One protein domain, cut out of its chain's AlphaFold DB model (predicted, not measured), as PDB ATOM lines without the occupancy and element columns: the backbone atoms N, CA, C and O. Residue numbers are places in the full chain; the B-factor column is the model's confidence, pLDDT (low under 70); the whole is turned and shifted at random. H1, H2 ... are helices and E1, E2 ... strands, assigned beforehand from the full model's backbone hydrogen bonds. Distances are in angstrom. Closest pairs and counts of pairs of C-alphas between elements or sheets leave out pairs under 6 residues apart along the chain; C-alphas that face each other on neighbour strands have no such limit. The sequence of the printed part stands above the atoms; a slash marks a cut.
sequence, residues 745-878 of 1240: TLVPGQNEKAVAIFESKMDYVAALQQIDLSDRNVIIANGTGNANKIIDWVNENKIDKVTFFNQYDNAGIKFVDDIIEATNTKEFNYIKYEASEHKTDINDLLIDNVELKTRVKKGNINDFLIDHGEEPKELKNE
ATOM      1  N   THR A 745     149.606 140.742 156.119       86.44
ATOM      2  CA  THR A 745     149.047 139.663 155.302       86.44
ATOM      3  C   THR A 745     150.091 139.195 154.300       86.44
ATOM      4  O   THR A 745     150.604 140.002 153.528       86.44
ATOM      5  N   LEU A 746     150.368 137.896 154.261       86.19
ATOM      6  CA  LEU A 746     151.196 137.277 153.235       86.19
ATOM      7  C   LEU A 746     150.299 136.498 152.275       86.19
ATOM      8  O   LEU A 746     149.717 135.480 152.637       86.19
ATOM      9  N   VAL A 747     150.167 136.985 151.046       84.19
ATOM     10  CA  VAL A 747     149.388 136.341 149.989       84.19
ATOM     11  C   VAL A 747     150.314 135.487 149.120       84.19
ATOM     12  O   VAL A 747     151.192 136.054 148.466       84.19
ATOM     13  N   PRO A 748     150.121 134.158 149.044       76.19
ATOM     14  CA  PRO A 748     150.918 133.321 148.158       76.19
ATOM     15  C   PRO A 748     150.627 133.666 146.692       76.19
ATOM     16  O   PRO A 748     149.469 133.721 146.267       76.19
ATOM     17  N   GLY A 749     151.685 133.913 145.922       67.81
ATOM     18  CA  GLY A 749     151.642 134.002 144.466       67.81
ATOM     19  C   GLY A 749     151.642 132.619 143.813       67.81
ATOM     20  O   GLY A 749     151.685 131.589 144.484       67.81
ATOM     21  N   GLN A 750     151.578 132.588 142.480       60.28
ATOM     22  CA  GLN A 750     151.516 131.329 141.725       60.28
ATOM     23  C   GLN A 750     152.869 130.595 141.663       60.28
ATOM     24  O   GLN A 750     152.880 129.379 141.508       60.28
ATOM     25  N   ASN A 751     153.985 131.313 141.835       58.81
ATOM     26  CA  ASN A 751     155.351 130.811 141.637       58.81
ATOM     27  C   ASN A 751     156.214 130.912 142.912       58.81
ATOM     28  O   ASN A 751     157.328 131.426 142.863       58.81
ATOM     29  N   GLU A 752     155.679 130.500 144.068       58.50
ATOM     30  CA  GLU A 752     156.351 130.498 145.393       58.50
ATOM     31  C   GLU A 752     156.767 131.876 145.953       58.50
ATOM     32  O   GLU A 752     157.187 131.983 147.103       58.50
ATOM     33  N   LYS A 753     156.596 132.956 145.187       68.06
ATOM     34  CA  LYS A 753     156.771 134.339 145.644       68.06
ATOM     35  C   LYS A 753     155.491 134.844 146.280       68.06
ATOM     36  O   LYS A 753     154.404 134.535 145.799       68.06
ATOM     37  N   ALA A 754     155.611 135.631 147.340       71.25
ATOM     38  CA  ALA A 754     154.461 136.091 148.101       71.25
ATOM     39  C   ALA A 754     154.352 137.619 148.111       71.25
ATOM     40  O   ALA A 754     155.347 138.345 148.151       71.25
ATOM     41  N   VAL A 755     153.113 138.102 148.076       80.12
ATOM     42  CA  VAL A 755     152.782 139.520 148.213       80.12
ATOM     43  C   VAL A 755     152.565 139.810 149.688       80.12
ATOM     44  O   VAL A 755     151.673 139.233 150.307       80.12
ATOM     45  N   ALA A 756     153.368 140.705 150.247       81.25
ATOM     46  CA  ALA A 756     153.285 141.101 151.638       81.25
ATOM     47  C   ALA A 756     152.554 142.450 151.760       81.25
ATOM     48  O   ALA A 756     152.948 143.468 151.186       81.25
ATOM     49  N   ILE A 757     151.453 142.458 152.504       83.75
ATOM     50  CA  ILE A 757     150.560 143.604 152.672       83.75
ATOM     51  C   ILE A 757     150.594 143.989 154.144       83.75
ATOM     52  O   ILE A 757     150.114 143.237 154.989       83.75
ATOM     53  N   PHE A 758     151.147 145.153 154.470       73.81
ATOM     54  CA  PHE A 758     151.344 145.530 155.869       73.81
ATOM     55  C   PHE A 758     150.173 146.334 156.417       73.81
ATOM     56  O   PHE A 758     149.767 146.099 157.548       73.81
ATOM     57  N   GLU A 759     149.608 147.251 155.623       69.56
ATOM     58  CA  GLU A 759     148.548 148.151 156.112       69.56
ATOM     59  C   GLU A 759     147.505 148.522 155.037       69.56
ATOM     60  O   GLU A 759     146.334 148.728 155.363       69.56
ATOM     61  N   SER A 760     147.869 148.539 153.745       77.88
ATOM     62  CA  SER A 760     147.009 149.112 152.698       77.88
ATOM     63  C   SER A 760     146.348 148.097 151.763       77.88
ATOM     64  O   SER A 760     146.931 147.563 150.823       77.88
ATOM     65  N   LYS A 761     145.068 147.835 152.013       80.50
ATOM     66  CA  LYS A 761     144.282 146.764 151.363       80.50
ATOM     67  C   LYS A 761     143.702 147.202 150.046       80.50
ATOM     68  O   LYS A 761     143.634 146.411 149.116       80.50
ATOM     69  N   MET A 762     143.232 148.446 150.000       84.31
ATOM     70  CA  MET A 762     142.696 149.006 148.768       84.31
ATOM     71  C   MET A 762     143.830 149.243 147.787       84.31
ATOM     72  O   MET A 762     143.659 148.876 146.637       84.31
ATOM     73  N   ASP A 763     145.014 149.654 148.250       86.81
ATOM     74  CA  ASP A 763     146.208 149.719 147.397       86.81
ATOM     75  C   ASP A 763     146.625 148.350 146.864       86.81
ATOM     76  O   ASP A 763     146.976 148.233 145.694       86.81
ATOM     77  N   TYR A 764     146.522 147.289 147.672       87.38
ATOM     78  CA  TYR A 764     146.736 145.922 147.189       87.38
ATOM     79  C   TYR A 764     145.772 145.546 146.063       87.38
ATOM     80  O   TYR A 764     146.187 145.060 145.008       87.38
ATOM     81  N   VAL A 765     144.478 145.787 146.271       87.88
ATOM     82  CA  VAL A 765     143.458 145.470 145.266       87.88
ATOM     83  C   VAL A 765     143.597 146.376 144.037       87.88
ATOM     84  O   VAL A 765     143.366 145.909 142.921       87.88
ATOM     85  N   ALA A 766     143.999 147.634 144.225       89.12
ATOM     86  CA  ALA A 766     144.227 148.619 143.176       89.12
ATOM     87  C   ALA A 766     145.432 148.239 142.311       89.12
ATOM     88  O   ALA A 766     145.303 148.144 141.090       89.12
ATOM     89  N   ALA A 767     146.564 147.901 142.936       87.81
ATOM     90  CA  ALA A 767     147.749 147.403 142.247       87.81
ATOM     91  C   ALA A 767     147.411 146.182 141.377       87.81
ATOM     92  O   ALA A 767     147.784 146.138 140.203       87.81
ATOM     93  N   LEU A 768     146.613 145.241 141.897       86.75
ATOM     94  CA  LEU A 768     146.168 144.052 141.159       86.75
ATOM     95  C   LEU A 768     145.211 144.326 139.990       86.75
ATOM     96  O   LEU A 768     145.031 143.449 139.140       86.75
ATOM     97  N   GLN A 769     144.590 145.507 139.900       88.31
ATOM     98  CA  GLN A 769     143.752 145.826 138.739       88.31
ATOM     99  C   GLN A 769     144.580 145.853 137.455       88.31
ATOM    100  O   GLN A 769     144.142 145.341 136.410       88.31
ATOM    101  N   GLN A 770     145.776 146.437 137.557       87.62
ATOM    102  CA  GLN A 770     146.628 146.744 136.420       87.62
ATOM    103  C   GLN A 770     147.904 145.903 136.376       87.62
ATOM    104  O   GLN A 770     148.338 145.567 135.274       87.62
ATOM    105  N   ILE A 771     148.487 145.528 137.518       85.25
ATOM    106  CA  ILE A 771     149.780 144.839 137.612       85.25
ATOM    107  C   ILE A 771     149.577 143.402 138.091       85.25
ATOM    108  O   ILE A 771     148.883 143.142 139.070       85.25
ATOM    109  N   ASP A 772     150.227 142.460 137.407       82.44
ATOM    110  CA  ASP A 772     150.320 141.085 137.882       82.44
ATOM    111  C   ASP A 772     151.380 140.987 138.989       82.44
ATOM    112  O   ASP A 772     152.574 141.203 138.751       82.44
ATOM    113  N   LEU A 773     150.925 140.713 140.212       78.25
ATOM    114  CA  LEU A 773     151.781 140.582 141.392       78.25
ATOM    115  C   LEU A 773     152.184 139.125 141.675       78.25
ATOM    116  O   LEU A 773     152.901 138.886 142.641       78.25
ATOM    117  N   SER A 774     151.753 138.151 140.862       68.19
ATOM    118  CA  SER A 774     151.992 136.719 141.116       68.19
ATOM    119  C   SER A 774     153.469 136.297 141.052       68.19
ATOM    120  O   SER A 774     153.847 135.311 141.685       68.19
ATOM    121  N   ASP A 775     154.303 137.077 140.353       65.50
ATOM    122  CA  ASP A 775     155.724 136.802 140.085       65.50
ATOM    123  C   ASP A 775     156.709 137.657 140.902       65.50
ATOM    124  O   ASP A 775     157.921 137.660 140.629       65.50
ATOM    125  N   ARG A 776     156.226 138.418 141.891       66.69
ATOM    126  CA  ARG A 776     157.005 139.460 142.575       66.69
ATOM    127  C   ARG A 776     156.860 139.384 144.096       66.69
ATOM    128  O   ARG A 776     155.781 139.105 144.601       66.69
ATOM    129  N   ASN A 777     157.932 139.726 144.813       75.19
ATOM    130  CA  ASN A 777     157.869 140.005 146.247       75.19
ATOM    131  C   ASN A 777     157.497 141.478 146.415       75.19
ATOM    132  O   ASN A 777     158.318 142.384 146.237       75.19
ATOM    133  N   VAL A 778     156.206 141.709 146.612       75.44
ATOM    134  CA  VAL A 778     155.599 143.042 146.578       75.44
ATOM    135  C   VAL A 778     155.278 143.467 147.995       75.44
ATOM    136  O   VAL A 778     154.688 142.687 148.736       75.44
ATOM    137  N   ILE A 779     155.649 144.695 148.345       79.31
ATOM    138  CA  ILE A 779     155.390 145.290 149.654       79.31
ATOM    139  C   ILE A 779     154.440 146.462 149.467       79.31
ATOM    140  O   ILE A 779     154.733 147.402 148.725       79.31
ATOM    141  N   ILE A 780     153.297 146.391 150.147       77.25
ATOM    142  CA  ILE A 780     152.236 147.397 150.069       77.25
ATOM    143  C   ILE A 780     152.003 147.979 151.459       77.25
ATOM    144  O   ILE A 780     151.676 147.242 152.399       77.25
ATOM    145  N   ALA A 781     152.172 149.292 151.598       71.56
ATOM    146  CA  ALA A 781     152.160 149.954 152.898       71.56
ATOM    147  C   ALA A 781     151.580 151.369 152.843       71.56
ATOM    148  O   ALA A 781     151.818 152.110 151.895       71.56
ATOM    149  N   ASN A 782     150.857 151.727 153.907       66.50
ATOM    150  CA  ASN A 782     150.273 153.054 154.136       66.50
ATOM    151  C   ASN A 782     150.878 153.741 155.383       66.50
ATOM    152  O   ASN A 782     150.339 154.722 155.885       66.50
ATOM    153  N   GLY A 783     151.944 153.181 155.969       63.22
ATOM    154  CA  GLY A 783     152.446 153.648 157.259       63.22
ATOM    155  C   GLY A 783     153.721 152.957 157.736       63.22
ATOM    156  O   GLY A 783     154.127 151.910 157.234       63.22
ATOM    157  N   THR A 784     154.374 153.573 158.728       64.31
ATOM    158  CA  THR A 784     155.720 153.204 159.204       64.31
ATOM    159  C   THR A 784     155.728 152.152 160.320       64.31
ATOM    160  O   THR A 784     156.793 151.751 160.785       64.31
ATOM    161  N   GLY A 785     154.557 151.727 160.810       65.38
ATOM    162  CA  GLY A 785     154.418 151.038 162.099       65.38
ATOM    163  C   GLY A 785     155.049 149.645 162.177       65.38
ATOM    164  O   GLY A 785     155.328 149.165 163.274       65.38
ATOM    165  N   ASN A 786     155.293 149.004 161.031       72.94
ATOM    166  CA  ASN A 786     155.729 147.607 160.953       72.94
ATOM    167  C   ASN A 786     157.023 147.391 160.142       72.94
ATOM    168  O   ASN A 786     157.303 146.256 159.759       72.94
ATOM    169  N   ALA A 787     157.832 148.435 159.913       81.31
ATOM    170  CA  ALA A 787     159.074 148.345 159.131       81.31
ATOM    171  C   ALA A 787     160.014 147.215 159.605       81.31
ATOM    172  O   ALA A 787     160.500 146.436 158.793       81.31
ATOM    173  N   ASN A 788     160.188 147.036 160.919       84.06
ATOM    174  CA  ASN A 788     161.053 145.980 161.468       84.06
ATOM    175  C   ASN A 788     160.603 144.563 161.086       84.06
ATOM    176  O   ASN A 788     161.433 143.738 160.728       84.06
ATOM    177  N   LYS A 789     159.292 144.288 161.089       81.81
ATOM    178  CA  LYS A 789     158.768 142.975 160.680       81.81
ATOM    179  C   LYS A 789     159.032 142.695 159.201       81.81
ATOM    180  O   LYS A 789     159.226 141.548 158.818       81.81
ATOM    181  N   ILE A 790     159.029 143.743 158.377       80.88
ATOM    182  CA  ILE A 790     159.368 143.645 156.955       80.88
ATOM    183  C   ILE A 790     160.833 143.318 156.790       80.88
ATOM    184  O   ILE A 790     161.166 142.431 156.018       80.88
ATOM    185  N   ILE A 791     161.691 144.037 157.509       86.75
ATOM    186  CA  ILE A 791     163.136 143.831 157.482       86.75
ATOM    187  C   ILE A 791     163.451 142.384 157.864       86.75
ATOM    188  O   ILE A 791     164.156 141.702 157.121       86.75
ATOM    189  N   ASP A 792     162.864 141.890 158.958       87.19
ATOM    190  CA  ASP A 792     163.008 140.501 159.395       87.19
ATOM    191  C   ASP A 792     162.541 139.532 158.298       87.19
ATOM    192  O   ASP A 792     163.299 138.656 157.887       87.19
ATOM    193  N   TRP A 793     161.347 139.739 157.734       83.50
ATOM    194  CA  TRP A 793     160.800 138.876 156.683       83.50
ATOM    195  C   TRP A 793     161.635 138.886 155.390       83.50
ATOM    196  O   TRP A 793     161.897 137.824 154.822       83.50
ATOM    197  N   VAL A 794     162.088 140.056 154.928       83.44
ATOM    198  CA  VAL A 794     162.943 140.215 153.737       83.44
ATOM    199  C   VAL A 794     164.277 139.497 153.935       83.44
ATOM    200  O   VAL A 794     164.724 138.777 153.037       83.44
ATOM    201  N   ASN A 795     164.879 139.638 155.118       85.25
ATOM    202  CA  ASN A 795     166.140 138.992 155.470       85.25
ATOM    203  C   ASN A 795     165.990 137.467 155.608       85.25
ATOM    204  O   ASN A 795     166.810 136.718 155.074       85.25
ATOM    205  N   GLU A 796     164.940 136.994 156.285       84.94
ATOM    206  CA  GLU A 796     164.658 135.565 156.486       84.94
ATOM    207  C   GLU A 796     164.395 134.835 155.164       84.94
ATOM    208  O   GLU A 796     164.887 133.722 154.960       84.94
ATOM    209  N   ASN A 797     163.665 135.473 154.243       78.50
ATOM    210  CA  ASN A 797     163.282 134.881 152.958       78.50
ATOM    211  C   ASN A 797     164.289 135.162 151.833       78.50
ATOM    212  O   ASN A 797     164.071 134.706 150.712       78.50
ATOM    213  N   LYS A 798     165.388 135.879 152.122       79.19
ATOM    214  CA  LYS A 798     166.448 136.236 151.159       79.19
ATOM    215  C   LYS A 798     165.868 136.827 149.874       79.19
ATOM    216  O   LYS A 798     166.040 136.294 148.780       79.19
ATOM    217  N   ILE A 799     165.091 137.892 150.027       76.56
ATOM    218  CA  ILE A 799     164.370 138.486 148.906       76.56
ATOM    219  C   ILE A 799     165.285 139.440 148.142       76.56
ATOM    220  O   ILE A 799     165.535 140.560 148.569       76.56
ATOM    221  N   ASP A 800     165.714 139.013 146.956       68.31
ATOM    222  CA  ASP A 800     166.653 139.782 146.125       68.31
ATOM    223  C   ASP A 800     165.986 140.913 145.320       68.31
ATOM    224  O   ASP A 800     166.656 141.773 144.752       68.31
ATOM    225  N   LYS A 801     164.656 140.864 145.170       73.50
ATOM    226  CA  LYS A 801     163.877 141.792 144.337       73.50
ATOM    227  C   LYS A 801     162.594 142.189 145.045       73.50
ATOM    228  O   LYS A 801     161.628 141.426 145.036       73.50
ATOM    229  N   VAL A 802     162.586 143.396 145.595       85.81
ATOM    230  CA  VAL A 802     161.424 143.997 146.252       85.81
ATOM    231  C   VAL A 802     160.781 145.025 145.323       85.81
ATOM    232  O   VAL A 802     161.473 145.762 144.622       85.81
ATOM    233  N   THR A 803     159.449 145.054 145.275       88.19
ATOM    234  CA  THR A 803     158.693 146.140 144.631       88.19
ATOM    235  C   THR A 803     157.831 146.850 145.668       88.19
ATOM    236  O   THR A 803     156.981 146.202 146.278       88.19
ATOM    237  N   PHE A 804     158.031 148.154 145.845       89.62
ATOM    238  CA  PHE A 804     157.270 148.981 146.777       89.62
ATOM    239  C   PHE A 804     156.093 149.672 146.094       89.62
ATOM    240  O   PHE A 804     156.221 150.261 145.021       89.62
ATOM    241  N   PHE A 805     154.952 149.600 146.769       89.50
ATOM    242  CA  PHE A 805     153.729 150.335 146.484       89.50
ATOM    243  C   PHE A 805     153.364 151.103 147.762       89.50
ATOM    244  O   PHE A 805     152.590 150.618 148.590       89.50
ATOM    245  N   ASN A 806     154.029 152.239 147.971       89.38
ATOM    246  CA  ASN A 806     153.866 153.119 149.132       89.38
ATOM    247  C   ASN A 806     153.057 154.363 148.766       89.38
ATOM    248  O   ASN A 806     153.090 154.782 147.615       89.38
ATOM    249  N   GLN A 807     152.413 154.991 149.749       90.38
ATOM    250  CA  GLN A 807     151.858 156.338 149.600       90.38
ATOM    251  C   GLN A 807     152.972 157.362 149.318       90.38
ATOM    252  O   GLN A 807     154.077 157.241 149.865       90.38
ATOM    253  N   TYR A 808     152.687 158.373 148.491       92.38
ATOM    254  CA  TYR A 808     153.627 159.462 148.225       92.38
ATOM    255  C   TYR A 808     153.586 160.538 149.319       92.38
ATOM    256  O   TYR A 808     153.066 161.633 149.125       92.38
ATOM    257  N   ASP A 809     154.142 160.243 150.488       91.00
ATOM    258  CA  ASP A 809     154.352 161.221 151.555       91.00
ATOM    259  C   ASP A 809     155.631 160.920 152.353       91.00
ATOM    260  O   ASP A 809     156.277 159.887 152.167       91.00
ATOM    261  N   ASN A 810     156.007 161.809 153.276       89.44
ATOM    262  CA  ASN A 810     157.230 161.646 154.071       89.44
ATOM    263  C   ASN A 810     157.252 160.332 154.874       89.44
ATOM    264  O   ASN A 810     158.326 159.796 155.146       89.44
ATOM    265  N   ALA A 811     156.088 159.815 155.283       87.75
ATOM    266  CA  ALA A 811     156.000 158.569 156.035       87.75
ATOM    267  C   ALA A 811     156.251 157.355 155.128       87.75
ATOM    268  O   ALA A 811     157.025 156.473 155.500       87.75
ATOM    269  N   GLY A 812     155.657 157.334 153.934       88.69
ATOM    270  CA  GLY A 812     155.888 156.326 152.905       88.69
ATOM    271  C   GLY A 812     157.330 156.330 152.401       88.69
ATOM    272  O   GLY A 812     157.940 155.267 152.305       88.69
ATOM    273  N   ILE A 813     157.911 157.512 152.176       91.19
ATOM    274  CA  ILE A 813     159.318 157.670 151.782       91.19
ATOM    275  C   ILE A 813     160.242 157.109 152.866       91.19
ATOM    276  O   ILE A 813     161.064 156.237 152.584       91.19
ATOM    277  N   LYS A 814     160.070 157.550 154.120       89.44
ATOM    278  CA  LYS A 814     160.872 157.070 155.254       89.44
ATOM    279  C   LYS A 814     160.742 155.560 155.450       89.44
ATOM    280  O   LYS A 814     161.712 154.897 155.786       89.44
ATOM    281  N   PHE A 815     159.550 155.012 155.246       89.12
ATOM    282  CA  PHE A 815     159.312 153.580 155.364       89.12
ATOM    283  C   PHE A 815     160.124 152.765 154.352       89.12
ATOM    284  O   PHE A 815     160.755 151.782 154.737       89.12
ATOM    285  N   VAL A 816     160.128 153.172 153.077       91.12
ATOM    286  CA  VAL A 816     160.954 152.524 152.048       91.12
ATOM    287  C   VAL A 816     162.431 152.668 152.406       91.12
ATOM    288  O   VAL A 816     163.164 151.683 152.364       91.12
ATOM    289  N   ASP A 817     162.844 153.865 152.825       91.25
ATOM    290  CA  ASP A 817     164.228 154.153 153.190       91.25
ATOM    291  C   ASP A 817     164.742 153.274 154.344       91.25
ATOM    292  O   ASP A 817     165.758 152.593 154.199       91.25
ATOM    293  N   ASP A 818     163.987 153.200 155.448       90.31
ATOM    294  CA  ASP A 818     164.314 152.387 156.625       90.31
ATOM    295  C   ASP A 818     164.497 150.897 156.245       90.31
ATOM    296  O   ASP A 818     165.411 150.226 156.730       90.31
ATOM    297  N   ILE A 819     163.639 150.362 155.362       89.12
ATOM    298  CA  ILE A 819     163.695 148.954 154.933       89.12
ATOM    299  C   ILE A 819     164.897 148.708 154.025       89.12
ATOM    300  O   ILE A 819     165.618 147.725 154.209       89.12
ATOM    301  N   ILE A 820     165.111 149.571 153.034       91.56
ATOM    302  CA  ILE A 820     166.206 149.430 152.073       91.56
ATOM    303  C   ILE A 820     167.560 149.527 152.775       91.56
ATOM    304  O   ILE A 820     168.437 148.700 152.516       91.56
ATOM    305  N   GLU A 821     167.703 150.471 153.705       90.06
ATOM    306  CA  GLU A 821     168.909 150.638 154.512       90.06
ATOM    307  C   GLU A 821     169.173 149.409 155.391       90.06
ATOM    308  O   GLU A 821     170.260 148.834 155.342       90.06
ATOM    309  N   ALA A 822     168.170 148.941 156.140       89.62
ATOM    310  CA  ALA A 822     168.347 147.827 157.070       89.62
ATOM    311  C   ALA A 822     168.536 146.460 156.384       89.62
ATOM    312  O   ALA A 822     169.182 145.572 156.942       89.62
ATOM    313  N   THR A 823     167.984 146.275 155.182       88.56
ATOM    314  CA  THR A 823     168.140 145.038 154.387       88.56
ATOM    315  C   THR A 823     169.355 145.076 153.459       88.56
ATOM    316  O   THR A 823     169.692 144.062 152.850       88.56
ATOM    317  N   ASN A 824     170.035 146.226 153.353       87.69
ATOM    318  CA  ASN A 824     171.143 146.457 152.422       87.69
ATOM    319  C   ASN A 824     170.771 146.123 150.958       87.69
ATOM    320  O   ASN A 824     171.564 145.559 150.194       87.69
ATOM    321  N   THR A 825     169.534 146.446 150.570       87.25
ATOM    322  CA  THR A 825     169.010 146.173 149.226       87.25
ATOM    323  C   THR A 825     169.542 147.215 148.242       87.25
ATOM    324  O   THR A 825     169.215 148.393 148.329       87.25
ATOM    325  N   LYS A 826     170.363 146.792 147.274       88.31
ATOM    326  CA  LYS A 826     171.022 147.719 146.330       88.31
ATOM    327  C   LYS A 826     170.100 148.266 145.243       88.31
ATOM    328  O   LYS A 826     170.232 149.420 144.851       88.31
ATOM    329  N   GLU A 827     169.204 147.429 144.734       90.75
ATOM    330  CA  GLU A 827     168.257 147.785 143.681       90.75
ATOM    331  C   GLU A 827     166.872 147.251 144.038       90.75
ATOM    332  O   GLU A 827     166.722 146.100 144.450       90.75
ATOM    333  N   PHE A 828     165.852 148.070 143.822       92.06
ATOM    334  CA  PHE A 828     164.458 147.712 144.042       92.06
ATOM    335  C   PHE A 828     163.570 148.398 143.004       92.06
ATOM    336  O   PHE A 828     164.003 149.274 142.254       92.06
ATOM    337  N   ASN A 829     162.317 147.960 142.928       91.62
ATOM    338  CA  ASN A 829     161.311 148.631 142.117       91.62
ATOM    339  C   ASN A 829     160.416 149.489 143.016       91.62
ATOM    340  O   ASN A 829     160.094 149.086 144.132       91.62
ATOM    341  N   TYR A 830     159.953 150.621 142.509       92.75
ATOM    342  CA  TYR A 830     159.014 151.507 143.192       92.75
ATOM    343  C   TYR A 830     158.075 152.171 142.182       92.75
ATOM    344  O   TYR A 830     158.287 152.080 140.970       92.75
ATOM    345  N   ILE A 831     157.023 152.819 142.676       92.81
ATOM    346  CA  ILE A 831     156.123 153.633 141.857       92.81
ATOM    347  C   ILE A 831     156.679 155.049 141.782       92.81
ATOM    348  O   ILE A 831     156.896 155.686 142.808       92.81
ATOM    349  N   LYS A 832     156.938 155.528 140.563       94.62
ATOM    350  CA  LYS A 832     157.305 156.918 140.317       94.62
ATOM    351  C   LYS A 832     156.050 157.787 140.326       94.62
ATOM    352  O   LYS A 832     155.175 157.626 139.465       94.62
ATOM    353  N   TYR A 833     156.012 158.721 141.261       92.81
ATOM    354  CA  TYR A 833     154.980 159.742 141.351       92.81
ATOM    355  C   TYR A 833     155.399 161.012 140.603       92.81
ATOM    356  O   TYR A 833     156.585 161.283 140.422       92.81
ATOM    357  N   GLU A 834     154.420 161.784 140.150       92.50
ATOM    358  CA  GLU A 834     154.620 163.157 139.695       92.50
ATOM    359  C   GLU A 834     154.561 164.108 140.897       92.50
ATOM    360  O   GLU A 834     153.872 163.840 141.880       92.50
ATOM    361  N   ALA A 835     155.225 165.264 140.817       87.00
ATOM    362  CA  ALA A 835     155.260 166.232 141.923       87.00
ATOM    363  C   ALA A 835     153.859 166.686 142.391       87.00
ATOM    364  O   ALA A 835     153.650 166.959 143.572       87.00
ATOM    365  N   SER A 836     152.876 166.728 141.482       89.81
ATOM    366  CA  SER A 836     151.478 167.059 141.794       89.81
ATOM    367  C   SER A 836     150.722 165.953 142.540       89.81
ATOM    368  O   SER A 836     149.626 166.198 143.034       89.81
ATOM    369  N   GLU A 837     151.271 164.740 142.612       92.88
ATOM    370  CA  GLU A 837     150.633 163.556 143.203       92.88
ATOM    371  C   GLU A 837     150.986 163.392 144.698       92.88
ATOM    372  O   GLU A 837     150.743 162.341 145.295       92.88
ATOM    373  N   HIS A 838     151.569 164.408 145.344       91.69
ATOM    374  CA  HIS A 838     151.913 164.341 146.765       91.69
ATOM    375  C   HIS A 838     150.678 164.045 147.640       91.69
ATOM    376  O   HIS A 838     149.618 164.655 147.497       91.69
ATOM    377  N   LYS A 839     150.853 163.124 148.592       89.75
ATOM    378  CA  LYS A 839     149.854 162.495 149.476       89.75
ATOM    379  C   LYS A 839     148.877 161.529 148.811       89.75
ATOM    380  O   LYS A 839     147.978 161.059 149.510       89.75
ATOM    381  N   THR A 840     149.045 161.196 147.535       90.25
ATOM    382  CA  THR A 840     148.231 160.154 146.892       90.25
ATOM    383  C   THR A 840     148.741 158.752 147.225       90.25
ATOM    384  O   THR A 840     149.940 158.546 147.453       90.25
ATOM    385  N   ASP A 841     147.818 157.793 147.295       89.88
ATOM    386  CA  ASP A 841     148.116 156.361 147.370       89.88
ATOM    387  C   ASP A 841     147.850 155.645 146.028       89.88
ATOM    388  O   ASP A 841     147.492 156.252 145.016       89.88
ATOM    389  N   ILE A 842     148.070 154.329 145.979       90.62
ATOM    390  CA  ILE A 842     147.932 153.550 144.735       90.62
ATOM    391  C   ILE A 842     146.476 153.468 144.282       90.62
ATOM    392  O   ILE A 842     146.193 153.424 143.080       90.62
ATOM    393  N   ASN A 843     145.548 153.409 145.234       90.12
ATOM    394  CA  ASN A 843     144.128 153.428 144.947       90.12
ATOM    395  C   ASN A 843     143.686 154.788 144.379       90.12
ATOM    396  O   ASN A 843     142.876 154.802 143.454       90.12
ATOM    397  N   ASP A 844     144.235 155.901 144.864       91.44
ATOM    398  CA  ASP A 844     143.986 157.239 144.315       91.44
ATOM    399  C   ASP A 844     144.491 157.352 142.868       91.44
ATOM    400  O   ASP A 844     143.722 157.719 141.979       91.44
ATOM    401  N   LEU A 845     145.727 156.911 142.593       91.38
ATOM    402  CA  LEU A 845     146.271 156.870 141.226       91.38
ATOM    403  C   LEU A 845     145.372 156.072 140.268       91.38
ATOM    404  O   LEU A 845     145.161 156.455 139.116       91.38
ATOM    405  N   LEU A 846     144.823 154.950 140.738       89.06
ATOM    406  CA  LEU A 846     143.906 154.142 139.943       89.06
ATOM    407  C   LEU A 846     142.581 154.872 139.667       89.06
ATOM    408  O   LEU A 846     142.073 154.787 138.548       89.06
ATOM    409  N   ILE A 847     142.019 155.561 140.666       88.38
ATOM    410  CA  ILE A 847     140.789 156.359 140.525       88.38
ATOM    411  C   ILE A 847     140.990 157.479 139.497       88.38
ATOM    412  O   ILE A 847     140.105 157.717 138.672       88.38
ATOM    413  N   ASP A 848     142.178 158.079 139.479       89.56
ATOM    414  CA  ASP A 848     142.571 159.118 138.525       89.56
ATOM    415  C   ASP A 848     142.964 158.560 137.140       89.56
ATOM    416  O   ASP A 848     143.404 159.295 136.258       89.56
ATOM    417  N   ASN A 849     142.729 157.263 136.898       90.00
ATOM    418  CA  ASN A 849     143.028 156.545 135.655       90.00
ATOM    419  C   ASN A 849     144.515 156.563 135.257       90.00
ATOM    420  O   ASN A 849     144.845 156.470 134.072       90.00
ATOM    421  N   VAL A 850     145.424 156.639 136.231       91.38
ATOM    422  CA  VAL A 850     146.865 156.525 135.988       91.38
ATOM    423  C   VAL A 850     147.225 155.072 135.665       91.38
ATOM    424  O   VAL A 850     146.779 154.126 136.323       91.38
ATOM    425  N   GLU A 851     148.057 154.873 134.640       91.56
ATOM    426  CA  GLU A 851     148.537 153.546 134.252       91.56
ATOM    427  C   GLU A 851     149.727 153.114 135.132       91.56
ATOM    428  O   GLU A 851     150.888 153.350 134.808       91.56
ATOM    429  N   LEU A 852     149.457 152.437 136.252       89.06
ATOM    430  CA  LEU A 852     150.458 152.009 137.242       89.06
ATOM    431  C   LEU A 852     151.620 151.218 136.623       89.06
ATOM    432  O   LEU A 852     152.758 151.322 137.076       89.06
ATOM    433  N   LYS A 853     151.357 150.436 135.567       87.44
ATOM    434  CA  LYS A 853     152.383 149.659 134.851       87.44
ATOM    435  C   LYS A 853     153.503 150.525 134.275       87.44
ATOM    436  O   LYS A 853     154.639 150.063 134.252       87.44
ATOM    437  N   THR A 854     153.194 151.739 133.816       91.12
ATOM    438  CA  THR A 854     154.190 152.660 133.243       91.12
ATOM    439  C   THR A 854     154.958 153.419 134.322       91.12
ATOM    440  O   THR A 854     156.042 153.930 134.054       91.12
ATOM    441  N   ARG A 855     154.431 153.445 135.554       91.94
ATOM    442  CA  ARG A 855     155.031 154.116 136.713       91.94
ATOM    443  C   ARG A 855     155.994 153.239 137.512       91.94
ATOM    444  O   ARG A 855     156.751 153.771 138.316       91.94
ATOM    445  N   VAL A 856     155.998 151.917 137.315       91.50
ATOM    446  CA  VAL A 856     156.966 151.035 137.989       91.50
ATOM    447  C   VAL A 856     158.370 151.301 137.443       91.50
ATOM    448  O   VAL A 856     158.683 150.930 136.312       91.50
ATOM    449  N   LYS A 857     159.235 151.885 138.271       93.56
ATOM    450  CA  LYS A 857     160.637 152.169 137.953       93.56
ATOM    451  C   LYS A 857     161.556 151.289 138.795       93.56
ATOM    452  O   LYS A 857     161.272 151.016 139.956       93.56
ATOM    453  N   LYS A 858     162.655 150.836 138.192       93.75
ATOM    454  CA  LYS A 858     163.759 150.160 138.883       93.75
ATOM    455  C   LYS A 858     164.830 151.199 139.215       93.75
ATOM    456  O   LYS A 858     165.215 151.950 138.321       93.75
ATOM    457  N   GLY A 859     165.322 151.217 140.449       93.75
ATOM    458  CA  GLY A 859     166.390 152.123 140.866       93.75
ATOM    459  C   GLY A 859     167.000 151.745 142.213       93.75
ATOM    460  O   GLY A 859     166.654 150.719 142.804       93.75
ATOM    461  N   ASN A 860     167.930 152.573 142.674       93.88
ATOM    462  CA  ASN A 860     168.489 152.523 144.025       93.88
ATOM    463  C   ASN A 860     167.795 153.550 144.947       93.88
ATOM    464  O   ASN A 860     166.837 154.218 144.550       93.88
ATOM    465  N   ILE A 861     168.280 153.685 146.187       93.75
ATOM    466  CA  ILE A 861     167.685 154.608 147.161       93.75
ATOM    467  C   ILE A 861     167.786 156.082 146.739       93.75
ATOM    468  O   ILE A 861     166.843 156.834 146.951       93.75
ATOM    469  N   ASN A 862     168.874 156.494 146.084       93.69
ATOM    470  CA  ASN A 862     169.029 157.866 145.601       93.69
ATOM    471  C   ASN A 862     168.057 158.152 144.450       93.69
ATOM    472  O   ASN A 862     167.415 159.198 144.456       93.69
ATOM    473  N   ASP A 863     167.885 157.214 143.512       94.50
ATOM    474  CA  ASP A 863     166.896 157.356 142.433       94.50
ATOM    475  C   ASP A 863     165.479 157.513 142.998       94.50
ATOM    476  O   ASP A 863     164.702 158.324 142.501       94.50
ATOM    477  N   PHE A 864     165.144 156.721 144.025       94.69
ATOM    478  CA  PHE A 864     163.859 156.785 144.717       94.69
ATOM    479  C   PHE A 864     163.651 158.142 145.393       94.69
ATOM    480  O   PHE A 864     162.618 158.764 145.163       94.69
ATOM    481  N   LEU A 865     164.627 158.616 146.176       93.12
ATOM    482  CA  LEU A 865     164.544 159.905 146.867       93.12
ATOM    483  C   LEU A 865     164.375 161.062 145.873       93.12
ATOM    484  O   LEU A 865     163.450 161.852 146.032       93.12
ATOM    485  N   ILE A 866     165.168 161.097 144.796       91.25
ATOM    486  CA  ILE A 866     165.062 162.127 143.747       91.25
ATOM    487  C   ILE A 866     163.667 162.132 143.117       91.25
ATOM    488  O   ILE A 866     163.042 163.185 143.000       91.25
ATOM    489  N   ASP A 867     163.157 160.960 142.730       90.94
ATOM    490  CA  ASP A 867     161.829 160.836 142.119       90.94
ATOM    491  C   ASP A 867     160.688 161.214 143.078       90.94
ATOM    492  O   ASP A 867     159.582 161.487 142.621       90.94
ATOM    493  N   HIS A 868     160.948 161.240 144.387       91.50
ATOM    494  CA  HIS A 868     159.998 161.657 145.419       91.50
ATOM    495  C   HIS A 868     160.265 163.086 145.931       91.50
ATOM    496  O   HIS A 868     159.593 163.534 146.859       91.50
ATOM    497  N   GLY A 869     161.176 163.838 145.302       87.31
ATOM    498  CA  GLY A 869     161.471 165.234 145.648       87.31
ATOM    499  C   GLY A 869     162.378 165.417 146.871       87.31
ATOM    500  O   GLY A 869     162.392 166.496 147.454       87.31
ATOM    501  N   GLU A 870     163.126 164.383 147.256       89.69
ATOM    502  CA  GLU A 870     164.057 164.376 148.390       89.69
ATOM    503  C   GLU A 870     165.525 164.413 147.933       89.69
ATOM    504  O   GLU A 870     165.885 163.952 146.847       89.69
ATOM    505  N   GLU A 871     166.405 164.935 148.793       85.44
ATOM    506  CA  GLU A 871     167.845 164.988 148.515       85.44
ATOM    507  C   GLU A 871     168.509 163.594 148.596       85.44
ATOM    508  O   GLU A 871     168.276 162.859 149.566       85.44
ATOM    509  N   PRO A 872     169.396 163.234 147.642       86.50
ATOM    510  CA  PRO A 872     170.198 162.009 147.687       86.50
ATOM    511  C   PRO A 872     171.010 161.869 148.980       86.50
ATOM    512  O   PRO A 872     171.564 162.844 149.491       86.50
ATOM    513  N   LYS A 873     171.185 160.635 149.475       78.19
ATOM    514  CA  LYS A 873     171.951 160.374 150.711       78.19
ATOM    515  C   LYS A 873     173.430 160.756 150.602       78.19
ATOM    516  O   LYS A 873     174.037 161.117 151.606       78.19
ATOM    517  N   GLU A 874     174.003 160.701 149.401       66.06
ATOM    518  CA  GLU A 874     175.421 160.999 149.157       66.06
ATOM    519  C   GLU A 874     175.781 162.472 149.431       66.06
ATOM    520  O   GLU A 874     176.886 162.745 149.883       66.06
ATOM    521  N   LEU A 875     174.829 163.405 149.291       53.66
ATOM    522  CA  LEU A 875     175.043 164.839 149.544       53.66
ATOM    523  C   LEU A 875     175.004 165.221 151.036       53.66
ATOM    524  O   LEU A 875     175.490 166.283 151.409       53.66
ATOM    525  N   LYS A 876     174.463 164.361 151.913       50.47
ATOM    526  CA  LYS A 876     174.356 164.636 153.363       50.47
ATOM    527  C   LYS A 876     175.641 164.350 154.149       50.47
ATOM    528  O   LYS A 876     175.751 164.791 155.290       50.47
ATOM    529  N   ASN A 877     176.593 163.623 153.559       40.69
ATOM    530  CA  ASN A 877     177.838 163.204 154.217       40.69
ATOM    531  C   ASN A 877     179.079 163.998 153.773       40.69
ATOM    532  O   ASN A 877     180.170 163.743 154.284       40.69
ATOM    533  N   GLU A 878     178.937 164.965 152.866       34.50
ATOM    534  CA  GLU A 878     180.023 165.878 152.515       34.50
ATOM    535  C   GLU A 878     179.978 167.116 153.424       34.50
ATOM    536  O   GLU A 878     178.954 167.782 153.571       34.50
TER     537      GLU A 878
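This is residues 745 to 878 of the 1240 residues of an uncharacterized protein of Epsilonproteobacteria bacterium (UniProt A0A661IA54). What does the domain look like? A wall of strands, E1 to E4 with the pair E5 and E6 continuing it past E4, has helices over both faces: H2 and H3 over one, H1 over the other with H4 packed on H1. H6 covers E5 and E6 on the side where H3 lies, and H7 is at one end of the longest axis. What is it made of? The 134 printed residues have seven named helices and six named strands, in the order E1 E2 H1 E3 H2 E4 H3 E5 H4 H5 E6 H6 H7; the class is mixed, helices and strands. The larger sheet, in the order E1, E2, E3, E4, is mixed, and E5 and E6 are antiparallel. How compact is it? It is compact, with a radius of gyration of the C-alphas of 14.0 A and spans of 46 by 37 by 25 A.

How do the first strands pair? E1, residues 745 to 748, and E2, residues 754 to 757, form an antiparallel hairpin, with N 745 and O 757 2.8 A apart, within hydrogen-bond range. E2 is parallel to E3, residues 777 to 781, with N 756 and O 778 at 2.8 A; E3 is parallel to E4, residues 802 to 806, with N 779 and O 803 at 2.9 A. Which helices are on this sheet? H1, residues 761 to 770, lies over E3 at a height over the sheet of 9.8 A. H2, residues 787 to 796, and H3, residues 810 to 823, are on the opposite face and touch at a shallow tilt of 30 degrees, the same way, the closest C-alphas being those of Ile 791 and Ile 819, 5.7 A apart. E2, H1, E3 and E3, H2, E4 are strand-helix-strand units, two parallel neighbour strands with a helix between, the first crossover left-handed and the second right-handed. What follows E4 and H3? E5, residues 828 to 831, is antiparallel to E6, residues 856 to 859, with N 830 and O 857 at 2.9 A; the closest C-alphas of E4 and E5, those of Thr 803 and Asn 829, are 4.4 A apart. H4, residues 842 to 847, touches H1 at a steep tilt of 61 degrees, with C-alphas of Asp 763 and Asn 843 closest at 4.9 A, and H5, residues 852 to 855, only just touches H1, with 3 pairs of C-alphas within 8 A, the closest those of Gln 770 and Leu 852, 6.6 A apart. H6, residues 861 to 867, only just touches H3, with 3 such pairs, the closest those of Asp 817 and Ile 861, 7.0 A apart; H7, residues 873 to 876, is close to H6 but not clearly touching it, Asn 862 and Lys 873 having the closest C-alphas, 6.4 A apart. How are the helix backbones formed? Every O i to N i+4 pair is within hydrogen-bond range in H2, H3, H4 and H6, and 5 of 6 are in H1; H5 and H7 are too short for such a pair.

Where does E1 begin? Its C-alpha 745 is at (149.047, 139.663, 155.302). Which elements are long? H3 measures 19.9 A from first to last C-alpha, H1 15.1 A, H2 14.2 A and E3 13.3 A. Where does H7 end? Its C-alpha 876 is at (174.356, 164.636, 153.363).

How large is it? The two C-alphas farthest apart, those of Gln 750 and Glu 878, are 46.1 A apart. Is it unbroken? The printed part has no cut, and no link is long. Where is confidence low? The mean pLDDT of the printed part is 83.4, and 19 residues are under 70, among them residues 749 to 753 and 874 to 878.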